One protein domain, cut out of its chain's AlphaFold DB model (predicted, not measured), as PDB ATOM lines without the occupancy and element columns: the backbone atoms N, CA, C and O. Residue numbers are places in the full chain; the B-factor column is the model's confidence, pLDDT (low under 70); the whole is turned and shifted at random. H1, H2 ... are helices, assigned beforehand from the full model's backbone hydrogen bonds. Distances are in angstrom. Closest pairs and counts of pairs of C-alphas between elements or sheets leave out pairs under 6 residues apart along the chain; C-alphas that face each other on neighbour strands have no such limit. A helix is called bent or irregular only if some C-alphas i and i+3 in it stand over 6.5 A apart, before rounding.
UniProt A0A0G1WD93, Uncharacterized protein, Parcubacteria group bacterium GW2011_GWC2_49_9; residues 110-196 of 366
ATOM      1  N   ARG A 110     291.025 249.278 183.154       94.62
ATOM      2  CA  ARG A 110     292.155 248.911 182.279       94.62
ATOM      3  C   ARG A 110     292.888 247.659 182.752       94.62
ATOM      4  O   ARG A 110     293.300 246.867 181.910       94.62
ATOM      5  N   LEU A 111     293.017 247.457 184.063       94.06
ATOM      6  CA  LEU A 111     293.580 246.231 184.631       94.06
ATOM      7  C   LEU A 111     292.714 245.020 184.291       94.06
ATOM      8  O   LEU A 111     293.216 244.046 183.731       94.06
ATOM      9  N   TRP A 112     291.405 245.113 184.535       93.25
ATOM     10  CA  TRP A 112     290.472 244.062 184.144       93.25
ATOM     11  C   TRP A 112     290.530 243.791 182.630       93.25
ATOM     12  O   TRP A 112     290.599 242.636 182.216       93.25
ATOM     13  N   GLN A 113     290.583 244.836 181.790       94.69
ATOM     14  CA  GLN A 113     290.721 244.685 180.334       94.69
ATOM     15  C   GLN A 113     292.003 243.949 179.947       94.69
ATOM     16  O   GLN A 113     291.963 243.059 179.099       94.69
ATOM     17  N   TYR A 114     293.133 244.329 180.542       94.31
ATOM     18  CA  TYR A 114     294.424 243.708 180.272       94.31
ATOM     19  C   TYR A 114     294.376 242.205 180.564       94.31
ATOM     20  O   TYR A 114     294.704 241.397 179.695       94.31
ATOM     21  N   LEU A 115     293.880 241.829 181.745       90.81
ATOM     22  CA  LEU A 115     293.745 240.431 182.157       90.81
ATOM     23  C   LEU A 115     292.752 239.670 181.274       90.81
ATOM     24  O   LEU A 115     293.026 238.545 180.859       90.81
ATOM     25  N   PHE A 116     291.629 240.297 180.916       92.94
ATOM     26  CA  PHE A 116     290.663 239.715 179.991       92.94
ATOM     27  C   PHE A 116     291.308 239.383 178.641       92.94
ATOM     28  O   PHE A 116     291.130 238.275 178.136       92.94
ATOM     29  N   PHE A 117     292.091 240.300 178.067       94.56
ATOM     30  CA  PHE A 117     292.774 240.060 176.795       94.56
ATOM     31  C   PHE A 117     293.887 239.013 176.902       94.56
ATOM     32  O   PHE A 117     294.053 238.224 175.973       94.56
ATOM     33  N   GLN A 118     294.591 238.930 178.034       90.88
ATOM     34  CA  GLN A 118     295.536 237.835 178.276       90.88
ATOM     35  C   GLN A 118     294.844 236.465 178.287       90.88
ATOM     36  O   GLN A 118     295.330 235.527 177.660       90.88
ATOM     37  N   ILE A 119     293.691 236.349 178.955       89.62
ATOM     38  CA  ILE A 119     292.902 235.106 179.009       89.62
ATOM     39  C   ILE A 119     292.299 234.773 177.634       89.62
ATOM     40  O   ILE A 119     292.208 233.605 177.239       89.62
ATOM     41  N   LEU A 120     291.866 235.797 176.897       94.25
ATOM     42  CA  LEU A 120     291.297 235.642 175.564       94.25
ATOM     43  C   LEU A 120     292.337 235.100 174.566       94.25
ATOM     44  O   LEU A 120     291.990 234.245 173.738       94.25
ATOM     45  N   GLY A 121     293.591 235.552 174.689       93.56
ATOM     46  CA  GLY A 121     294.694 235.237 173.785       93.56
ATOM     47  C   GLY A 121     294.485 235.866 172.406       93.56
ATOM     48  O   GLY A 121     293.982 236.980 172.290       93.56
ATOM     49  N   ASP A 122     294.800 235.122 171.345       94.06
ATOM     50  CA  ASP A 122     294.660 235.594 169.956       94.06
ATOM     51  C   ASP A 122     293.209 235.600 169.436       94.06
ATOM     52  O   ASP A 122     292.944 235.978 168.289       94.06
ATOM     53  N   ARG A 123     292.244 235.142 170.242       94.31
ATOM     54  CA  ARG A 123     290.832 235.112 169.847       94.31
ATOM     55  C   ARG A 123     290.247 236.517 169.861       94.31
ATOM     56  O   ARG A 123     290.588 237.348 170.692       94.31
ATOM     57  N   GLN A 124     289.284 236.773 168.987       90.75
ATOM     58  CA  GLN A 124     288.439 237.956 169.126       90.75
ATOM     59  C   GLN A 124     287.273 237.644 170.071       90.75
ATOM     60  O   GLN A 124     286.714 236.549 170.041       90.75
ATOM     61  N   TYR A 125     286.852 238.602 170.904       88.56
ATOM     62  CA  TYR A 125     285.770 238.351 171.867       88.56
ATOM     63  C   TYR A 125     284.410 238.088 171.184       88.56
ATOM     64  O   TYR A 125     283.513 237.515 171.791       88.56
ATOM     65  N   ASN A 126     284.243 238.467 169.911       88.19
ATOM     66  CA  ASN A 126     283.068 238.128 169.096       88.19
ATOM     67  C   ASN A 126     283.110 236.691 168.529       88.19
ATOM     68  O   ASN A 126     282.138 236.260 167.912       88.19
ATOM     69  N   GLN A 127     284.217 235.962 168.712       93.88
ATOM     70  CA  GLN A 127     284.389 234.566 168.292       93.88
ATOM     71  C   GLN A 127     284.137 233.569 169.428       93.88
ATOM     72  O   GLN A 127     284.118 232.366 169.177       93.88
ATOM     73  N   VAL A 128     283.962 234.041 170.665       96.62
ATOM     74  CA  VAL A 128     283.670 233.182 171.817       96.62
ATOM     75  C   VAL A 128     282.173 233.174 172.116       96.62
ATOM     76  O   VAL A 128     281.447 234.127 171.829       96.62
ATOM     77  N   THR A 129     281.689 232.078 172.691       97.50
ATOM     78  CA  THR A 129     280.298 231.985 173.150       97.50
ATOM     79  C   THR A 129     280.036 232.936 174.325       97.50
ATOM     80  O   THR A 129     280.957 233.314 175.046       97.50
ATOM     81  N   THR A 130     278.770 233.282 174.587       97.38
ATOM     82  CA  THR A 130     278.391 234.079 175.773       97.38
ATOM     83  C   THR A 130     278.880 233.440 177.075       97.38
ATOM     84  O   THR A 130     279.380 234.143 177.947       97.38
ATOM     85  N   THR A 131     278.796 232.111 177.203       97.75
ATOM     86  CA  THR A 131     279.308 231.392 178.378       97.75
ATOM     87  C   THR A 131     280.820 231.574 178.530       97.75
ATOM     88  O   THR A 131     281.293 231.889 179.616       97.75
ATOM     89  N   GLU A 132     281.589 231.394 177.454       96.81
ATOM     90  CA  GLU A 132     283.043 231.587 177.470       96.81
ATOM     91  C   GLU A 132     283.420 233.029 177.798       96.81
ATOM     92  O   GLU A 132     284.271 233.246 178.655       96.81
ATOM     93  N   PHE A 133     282.749 234.001 177.179       97.19
ATOM     94  CA  PHE A 133     282.936 235.422 177.461       97.19
ATOM     95  C   PHE A 133     282.745 235.731 178.950       97.19
ATOM     96  O   PHE A 133     283.602 236.363 179.567       97.19
ATOM     97  N   LEU A 134     281.658 235.227 179.546       95.44
ATOM     98  CA  LEU A 134     281.387 235.405 180.970       95.44
ATOM     99  C   LEU A 134     282.434 234.709 181.849       95.44
ATOM    100  O   LEU A 134     282.924 235.331 182.785       95.44
ATOM    101  N   ARG A 135     282.855 233.473 181.531       93.56
ATOM    102  CA  ARG A 135     283.925 232.780 182.280       93.56
ATOM    103  C   ARG A 135     285.242 233.548 182.250       93.56
ATOM    104  O   ARG A 135     285.894 233.662 183.279       93.56
ATOM    105  N   MET A 136     285.632 234.069 181.087       92.44
ATOM    106  CA  MET A 136     286.862 234.854 180.945       92.44
ATOM    107  C   MET A 136     286.776 236.159 181.730       92.44
ATOM    108  O   MET A 136     287.730 236.521 182.409       92.44
ATOM    109  N   GLY A 137     285.627 236.836 181.681       91.50
ATOM    110  CA  GLY A 137     285.403 238.065 182.434       91.50
ATOM    111  C   GLY A 137     285.384 237.860 183.947       91.50
ATOM    112  O   GLY A 137     286.001 238.645 184.659       91.50
ATOM    113  N   MET A 138     284.763 236.780 184.431       89.00
ATOM    114  CA  MET A 138     284.821 236.377 185.842       89.00
ATOM    115  C   MET A 138     286.248 235.999 186.252       89.00
ATOM    116  O   MET A 138     286.708 236.391 187.313       89.00
ATOM    117  N   ARG A 139     287.002 235.314 185.385       85.19
ATOM    118  CA  ARG A 139     288.399 234.980 185.677       85.19
ATOM    119  C   ARG A 139     289.309 236.211 185.721       85.19
ATOM    120  O   ARG A 139     290.228 236.254 186.526       85.19
ATOM    121  N   ALA A 140     289.071 237.203 184.865       87.38
ATOM    122  CA  ALA A 140     289.755 238.492 184.950       87.38
ATOM    123  C   ALA A 140     289.347 239.269 186.214       87.38
ATOM    124  O   ALA A 140     290.158 240.008 186.769       87.38
ATOM    125  N   ASP A 141     288.105 239.091 186.673       85.88
ATOM    126  CA  ASP A 141     287.579 239.700 187.895       85.88
ATOM    127  C   ASP A 141     288.248 239.178 189.169       85.88
ATOM    128  O   ASP A 141     288.455 239.971 190.085       85.88
ATOM    129  N   ASP A 142     288.655 237.901 189.188       78.31
ATOM    130  CA  ASP A 142     289.359 237.266 190.316       78.31
ATOM    131  C   ASP A 142     290.634 238.015 190.746       78.31
ATOM    132  O   ASP A 142     291.089 237.798 191.859       78.31
ATOM    133  N   ILE A 143     291.217 238.842 189.867       78.50
ATOM    134  CA  ILE A 143     292.474 239.577 190.100       78.50
ATOM    135  C   ILE A 143     292.233 241.068 189.888       78.50
ATOM    136  O   ILE A 143     292.395 241.921 190.755       78.50
ATOM    137  N   GLY A 144     291.784 241.405 188.682       82.31
ATOM    138  CA  GLY A 144     291.739 242.777 188.223       82.31
ATOM    139  C   GLY A 144     290.522 243.547 188.662       82.31
ATOM    140  O   GLY A 144     290.513 244.729 188.363       82.31
ATOM    141  N   SER A 145     289.530 242.896 189.286       83.75
ATOM    142  CA  SER A 145     288.213 243.408 189.691       83.75
ATOM    143  C   SER A 145     287.544 244.368 188.686       83.75
ATOM    144  O   SER A 145     288.000 245.484 188.488       83.75
ATOM    145  N   PHE A 146     286.421 244.013 188.063       81.62
ATOM    146  CA  PHE A 146     285.721 244.932 187.156       81.62
ATOM    147  C   PHE A 146     285.146 246.155 187.892       81.62
ATOM    148  O   PHE A 146     284.804 246.094 189.076       81.62
ATOM    149  N   ALA A 147     284.953 247.256 187.158       86.31
ATOM    150  CA  ALA A 147     284.138 248.382 187.614       86.31
ATOM    151  C   ALA A 147     282.654 248.101 187.322       86.31
ATOM    152  O   ALA A 147     282.307 247.800 186.175       86.31
ATOM    153  N   ALA A 148     281.784 248.145 188.337       87.75
ATOM    154  CA  ALA A 148     280.359 247.860 188.154       87.75
ATOM    155  C   ALA A 148     279.645 248.959 187.350       87.75
ATOM    156  O   ALA A 148     280.168 250.055 187.159       87.75
ATOM    157  N   LEU A 149     278.438 248.659 186.873       89.94
ATOM    158  CA  LEU A 149     277.578 249.617 186.174       89.94
ATOM    159  C   LEU A 149     276.755 250.451 187.157       89.94
ATOM    160  O   LEU A 149     276.239 249.922 188.143       89.94
ATOM    161  N   ALA A 150     276.575 251.734 186.841       91.06
ATOM    162  CA  ALA A 150     275.682 252.615 187.583       91.06
ATOM    163  C   ALA A 150     274.221 252.164 187.427       91.06
ATOM    164  O   ALA A 150     273.757 251.872 186.323       91.06
ATOM    165  N   GLN A 151     273.485 252.134 188.540       90.06
ATOM    166  CA  GLN A 151     272.065 251.781 188.557       90.06
ATOM    167  C   GLN A 151     271.226 252.990 188.116       90.06
ATOM    168  O   GLN A 151     270.878 253.845 188.927       90.06
ATOM    169  N   ASN A 152     270.937 253.087 186.817       91.31
ATOM    170  CA  ASN A 152     270.140 254.164 186.224       91.31
ATOM    171  C   ASN A 152     269.156 253.629 185.164       91.31
ATOM    172  O   ASN A 152     269.218 252.461 184.778       91.31
ATOM    173  N   ASP A 153     268.259 254.487 184.667       91.69
ATOM    174  CA  ASP A 153     267.235 254.099 183.681       91.69
ATOM    175  C   ASP A 153     267.847 253.504 182.399       91.69
ATOM    176  O   ASP A 153     267.306 252.562 181.819       91.69
ATOM    177  N   ARG A 154     269.033 253.981 181.994       92.31
ATOM    178  CA  ARG A 154     269.739 253.458 180.815       92.31
ATOM    179  C   ARG A 154     270.159 252.002 181.009       92.31
ATOM    180  O   ARG A 154     270.103 251.228 180.056       92.31
ATOM    181  N   LEU A 155     270.564 251.604 182.216       93.62
ATOM    182  CA  LEU A 155     270.895 250.208 182.506       93.62
ATOM    183  C   LEU A 155     269.685 249.293 182.283       93.62
ATOM    184  O   LEU A 155     269.832 248.248 181.651       93.62
ATOM    185  N   ALA A 156     268.500 249.702 182.742       92.94
ATOM    186  CA  ALA A 156     267.268 248.941 182.543       92.94
ATOM    187  C   ALA A 156     266.929 248.789 181.049       92.94
ATOM    188  O   ALA A 156     266.640 247.685 180.588       92.94
ATOM    189  N   GLU A 157     267.059 249.862 180.260       94.50
ATOM    190  CA  GLU A 157     266.834 249.818 178.808       94.50
ATOM    191  C   GLU A 157     267.790 248.851 178.088       94.50
ATOM    192  O   GLU A 157     267.365 248.045 177.251       94.50
ATOM    193  N   TYR A 158     269.087 248.904 178.417       94.88
ATOM    194  CA  TYR A 158     270.091 248.002 177.843       94.88
ATOM    195  C   TYR A 158     269.886 246.555 178.289       94.88
ATOM    196  O   TYR A 158     270.106 245.639 177.495       94.88
ATOM    197  N   HIS A 159     269.445 246.341 179.529       96.00
ATOM    198  CA  HIS A 159     269.090 245.023 180.037       96.00
ATOM    199  C   HIS A 159     267.928 244.420 179.237       96.00
ATOM    200  O   HIS A 159     268.049 243.312 178.714       96.00
ATOM    201  N   ASP A 160     266.845 245.172 179.037       96.00
ATOM    202  CA  ASP A 160     265.685 244.723 178.259       96.00
ATOM    203  C   ASP A 160     266.019 244.473 176.782       96.00
ATOM    204  O   ASP A 160     265.506 243.538 176.155       96.00
ATOM    205  N   LEU A 161     266.884 245.302 176.188       95.81
ATOM    206  CA  LEU A 161     267.390 245.070 174.836       95.81
ATOM    207  C   LEU A 161     268.205 243.774 174.765       95.81
ATOM    208  O   LEU A 161     267.919 242.916 173.928       95.81
ATOM    209  N   LEU A 162     269.159 243.596 175.681       96.38
ATOM    210  CA  LEU A 162     270.008 242.414 175.736       96.38
ATOM    211  C   LEU A 162     269.183 241.136 175.933       96.38
ATOM    212  O   LEU A 162     269.427 240.135 175.260       96.38
ATOM    213  N   MET A 163     268.176 241.170 176.807       97.12
ATOM    214  CA  MET A 163     267.285 240.036 177.040       97.12
ATOM    215  C   MET A 163     266.482 239.677 175.787       97.12
ATOM    216  O   MET A 163     266.336 238.497 175.476       97.12
ATOM    217  N   ARG A 164     266.031 240.655 174.991       97.31
ATOM    218  CA  ARG A 164     265.356 240.377 173.709       97.31
ATOM    219  C   ARG A 164     266.287 239.758 172.666       97.31
ATOM    220  O   ARG A 164     265.862 238.868 171.934       97.31
ATOM    221  N   GLU A 165     267.537 240.205 172.598       97.38
ATOM    222  CA  GLU A 165     268.488 239.773 171.565       97.38
ATOM    223  C   GLU A 165     269.230 238.475 171.915       97.38
ATOM    224  O   GLU A 165     269.564 237.689 171.027       97.38
ATOM    225  N   LYS A 166     269.504 238.240 173.205       97.44
ATOM    226  CA  LYS A 166     270.411 237.188 173.691       97.44
ATOM    227  C   LYS A 166     269.812 236.275 174.769       97.44
ATOM    228  O   LYS A 166     270.562 235.489 175.346       97.44
ATOM    229  N   ALA A 167     268.493 236.284 175.015       97.69
ATOM    230  CA  ALA A 167     267.854 235.448 176.051       97.69
ATOM    231  C   ALA A 167     268.287 233.971 176.029       97.69
ATOM    232  O   ALA A 167     268.620 233.416 177.072       97.69
ATOM    233  N   ASN A 168     268.314 233.326 174.855       98.00
ATOM    234  CA  ASN A 168     268.684 231.908 174.756       98.00
ATOM    235  C   ASN A 168     270.154 231.658 175.132       98.00
ATOM    236  O   ASN A 168     270.462 230.670 175.801       98.00
ATOM    237  N   ASP A 169     271.055 232.555 174.728       97.94
ATOM    238  CA  ASP A 169     272.477 232.466 175.065       97.94
ATOM    239  C   ASP A 169     272.714 232.708 176.556       97.94
ATOM    240  O   ASP A 169     273.469 231.964 177.182       97.94
ATOM    241  N   LEU A 170     272.041 233.711 177.122       97.94
ATOM    242  CA  LEU A 170     272.111 234.042 178.542       97.94
ATOM    243  C   LEU A 170     271.519 232.932 179.409       97.94
ATOM    244  O   LEU A 170     272.134 232.559 180.397       97.94
ATOM    245  N   LEU A 171     270.390 232.336 179.014       98.12
ATOM    246  CA  LEU A 171     269.785 231.205 179.724       98.12
ATOM    247  C   LEU A 171     270.703 229.977 179.746       98.12
ATOM    248  O   LEU A 171     270.762 229.248 180.735       98.12
ATOM    249  N   ARG A 172     271.415 229.720 178.644       98.00
ATOM    250  CA  ARG A 172     272.422 228.657 178.591       98.00
ATOM    251  C   ARG A 172     273.589 228.971 179.524       98.00
ATOM    252  O   ARG A 172     273.927 228.131 180.355       98.00
ATOM    253  N   ALA A 173     274.155 230.172 179.422       97.38
ATOM    254  CA  ALA A 173     275.270 230.585 180.264       97.38
ATOM    255  C   ALA A 173     274.899 230.567 181.754       97.38
ATOM    256  O   ALA A 173     275.664 230.058 182.564       97.38
ATOM    257  N   SER A 174     273.700 231.028 182.116       97.44
ATOM    258  CA  SER A 174     273.230 231.062 183.501       97.44
ATOM    259  C   SER A 174     273.149 229.657 184.111       97.44
ATOM    260  O   SER A 174     273.574 229.443 185.243       97.44
ATOM    261  N   ARG A 175     272.689 228.662 183.338       97.69
ATOM    262  CA  ARG A 175     272.672 227.250 183.757       97.69
ATOM    263  C   ARG A 175     274.075 226.677 183.920       97.69
ATOM    264  O   ARG A 175     274.323 225.976 184.893       97.69
ATOM    265  N   GLU A 176     274.966 226.956 182.972       96.94
ATOM    266  CA  GLU A 176     276.346 226.457 182.984       96.94
ATOM    267  C   GLU A 176     277.226 227.100 184.062       96.94
ATOM    268  O   GLU A 176     278.206 226.492 184.486       96.94
ATOM    269  N   LEU A 177     276.915 228.331 184.463       92.88
ATOM    270  CA  LEU A 177     277.655 229.092 185.471       92.88
ATOM    271  C   LEU A 177     276.965 229.101 186.836       92.88
ATOM    272  O   LEU A 177     277.492 229.687 187.771       92.88
ATOM    273  N   HIS A 178     275.804 228.451 186.954       95.19
ATOM    274  CA  HIS A 178     275.003 228.400 188.178       95.19
ATOM    275  C   HIS A 178     274.629 229.787 188.734       95.19
ATOM    276  O   HIS A 178     274.599 229.993 189.944       95.19
ATOM    277  N   ILE A 179     274.296 230.723 187.841       93.69
ATOM    278  CA  ILE A 179     273.807 232.071 188.166       93.69
ATOM    279  C   ILE A 179     272.404 232.290 187.592       93.69
ATOM    280  O   ILE A 179     271.920 231.526 186.751       93.69
ATOM    281  N   THR A 180     271.722 233.340 188.038       96.38
ATOM    282  CA  THR A 180     270.448 233.759 187.435       96.38
ATOM    283  C   THR A 180     270.669 234.356 186.044       96.38
ATOM    284  O   THR A 180     271.771 234.787 185.693       96.38
ATOM    285  N   ILE A 181     269.614 234.381 185.228       97.25
ATOM    286  CA  ILE A 181     269.689 234.996 183.898       97.25
ATOM    287  C   ILE A 181     269.957 236.505 183.986       97.25
ATOM    288  O   ILE A 181     270.745 237.016 183.195       97.25
ATOM    289  N   ASP A 182     269.395 237.178 184.992       95.38
ATOM    290  CA  ASP A 182     269.609 238.609 185.226       95.38
ATOM    291  C   ASP A 182     271.056 238.888 185.661       95.38
ATOM    292  O   ASP A 182     271.697 239.796 185.141       95.38
ATOM    293  N   GLN A 183     271.640 238.049 186.529       93.31
ATOM    294  CA  GLN A 183     273.072 238.133 186.852       93.31
ATOM    295  C   GLN A 183     273.949 237.935 185.609       93.31
ATOM    296  O   GLN A 183     274.903 238.683 185.410       93.31
ATOM    297  N   ALA A 184     273.624 236.965 184.747       95.06
ATOM    298  CA  ALA A 184     274.358 236.753 183.500       95.06
ATOM    299  C   ALA A 184     274.258 237.972 182.563       95.06
ATOM    300  O   ALA A 184     275.258 238.363 181.957       95.06
ATOM    301  N   ALA A 185     273.077 238.589 182.463       96.38
ATOM    302  CA  ALA A 185     272.847 239.789 181.666       96.38
ATOM    303  C   ALA A 185     273.630 240.996 182.210       96.38
ATOM    304  O   ALA A 185     274.329 241.670 181.448       96.38
ATOM    305  N   LEU A 186     273.580 241.232 183.523       94.38
ATOM    306  CA  LEU A 186     274.318 242.310 184.185       94.38
ATOM    307  C   LEU A 186     275.834 242.140 184.045       94.38
ATOM    308  O   LEU A 186     276.514 243.102 183.685       94.38
ATOM    309  N   LEU A 187     276.368 240.931 184.251       94.19
ATOM    310  CA  LEU A 187     277.790 240.645 184.022       94.19
ATOM    311  C   LEU A 187     278.175 240.892 182.562       94.19
ATOM    312  O   LEU A 187     279.189 241.533 182.295       94.19
ATOM    313  N   PHE A 188     277.345 240.455 181.612       96.38
ATOM    314  CA  PHE A 188     277.606 240.669 180.191       96.38
ATOM    315  C   PHE A 188     277.708 242.161 179.856       96.38
ATOM    316  O   PHE A 188     278.702 242.590 179.266       96.38
ATOM    317  N   LEU A 189     276.722 242.969 180.262       95.94
ATOM    318  CA  LEU A 189     276.739 244.420 180.044       95.94
ATOM    319  C   LEU A 189     277.941 245.083 180.723       95.94
ATOM    320  O   LEU A 189     278.578 245.956 180.128       95.94
ATOM    321  N   THR A 190     278.271 244.641 181.938       93.50
ATOM    322  CA  THR A 190     279.392 245.169 182.723       93.50
ATOM    323  C   THR A 190     280.717 244.898 182.023       93.50
ATOM    324  O   THR A 190     281.522 245.811 181.855       93.50
ATOM    325  N   PHE A 191     280.936 243.678 181.535       94.81
ATOM    326  CA  PHE A 191     282.151 243.304 180.811       94.81
ATOM    327  C   PHE A 191     282.256 244.031 179.471       94.81
ATOM    328  O   PHE A 191     283.316 244.561 179.146       94.81
ATOM    329  N   VAL A 192     281.157 244.150 178.720       94.75
ATOM    330  CA  VAL A 192     281.117 244.954 177.485       94.75
ATOM    331  C   VAL A 192     281.505 246.405 177.774       94.75
ATOM    332  O   VAL A 192     282.338 246.963 177.055       94.75
ATOM    333  N   ARG A 193     280.983 246.989 178.861       93.69
ATOM    334  CA  ARG A 193     281.345 248.345 179.280       93.69
ATOM    335  C   ARG A 193     282.807 248.462 179.691       93.69
ATOM    336  O   ARG A 193     283.485 249.395 179.265       93.69
ATOM    337  N   ASN A 194     283.317 247.512 180.471       92.75
ATOM    338  CA  ASN A 194     284.721 247.507 180.868       92.75
ATOM    339  C   ASN A 194     285.638 247.384 179.645       92.75
ATOM    340  O   ASN A 194     286.665 248.053 179.612       92.75
ATOM    341  N   LEU A 195     285.223 246.673 178.588       94.31
ATOM    342  CA  LEU A 195     285.895 246.634 177.281       94.31
ATOM    343  C   LEU A 195     285.849 247.962 176.494       94.31
ATOM    344  O   LEU A 195     286.452 248.044 175.429       94.31
ATOM    345  N   GLY A 196     285.207 249.007 177.020       92.06
ATOM    346  CA  GLY A 196     285.082 250.315 176.372       92.06
ATOM    347  C   GLY A 196     283.970 250.373 175.324       92.06
ATOM    348  O   GLY A 196     283.878 251.351 174.587       92.06
TER     349      GLY A 196
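AT A GLANCE: This is residues 110 to 196 of the 366 residues of an uncharacterized protein of Parcubacteria group bacterium GW2011_GWC2_49_9 (UniProt A0A0G1WD93). What is the overall shape? H3, a long bent helix, makes an L whose arms, H3a and H3b, both pack on H4 in the middle; H2 packs on H4 and H3b, and H1 packs on H2 at the far end from H3a. What is it made of? The printed part has 87 residues with four named helices, H1 to H4 in chain order, and no named strand: all helix, with mostly crossed packing. How large is it? It is compact and rounded, with a radius of gyration of the C-alphas of 12.4 A and spans of 30 by 26 by 22 A.

IN THESE COORDINATES: Where is the longest helix? H3, residues 153 to 177, was assigned as one helix by its hydrogen bonds but is bent, with C-alphas 165 and 168 8.5 A apart. Its arms are H3a, residues 153 to 165, 18.8 A long from C-alpha 153 at (267.235, 254.099, 183.681), and H3b, residues 168 to 177, 14.3 A long. Where are the others? H4, residues 181 to 194, spans 19.8 A and ends at C-alpha (284.721, 247.507, 180.868). H2 is residues 130 to 144, 20.2 A; H1 is residues 110 to 120, 14.9 A.

HOW THE PARTS SIT: How do H3's arms meet H4? Residues 158 to 163 of H3a touch H4, closest at the C-alphas of His 159 and Ala 185, 6.6 A. H3b touches H4 at Ser 174 and Ile 181, C-alphas 5.3 A apart, about perpendicular at 84 degrees. What does H2 touch? Its closest C-alphas are Thr 131 to Ala 173 of H3b, 4.5 A, Gly 137 to Phe 191 of H4, 6.4 A, and Gly 144 to Trp 112 of H1, 4.5 A. Are the backbones helical throughout? Every O i to N i+4 pair is within hydrogen-bond range in H1, H3a, H3b and H4, and 10 of 11 are in H2.

THE WHOLE: Which C-alphas are farthest apart? Those of Asp 122 and Asp 153, 35.8 A. Is anything cut or uncertain? The printed part has no cut and no long link, and no printed residue is under 70 in pLDDT.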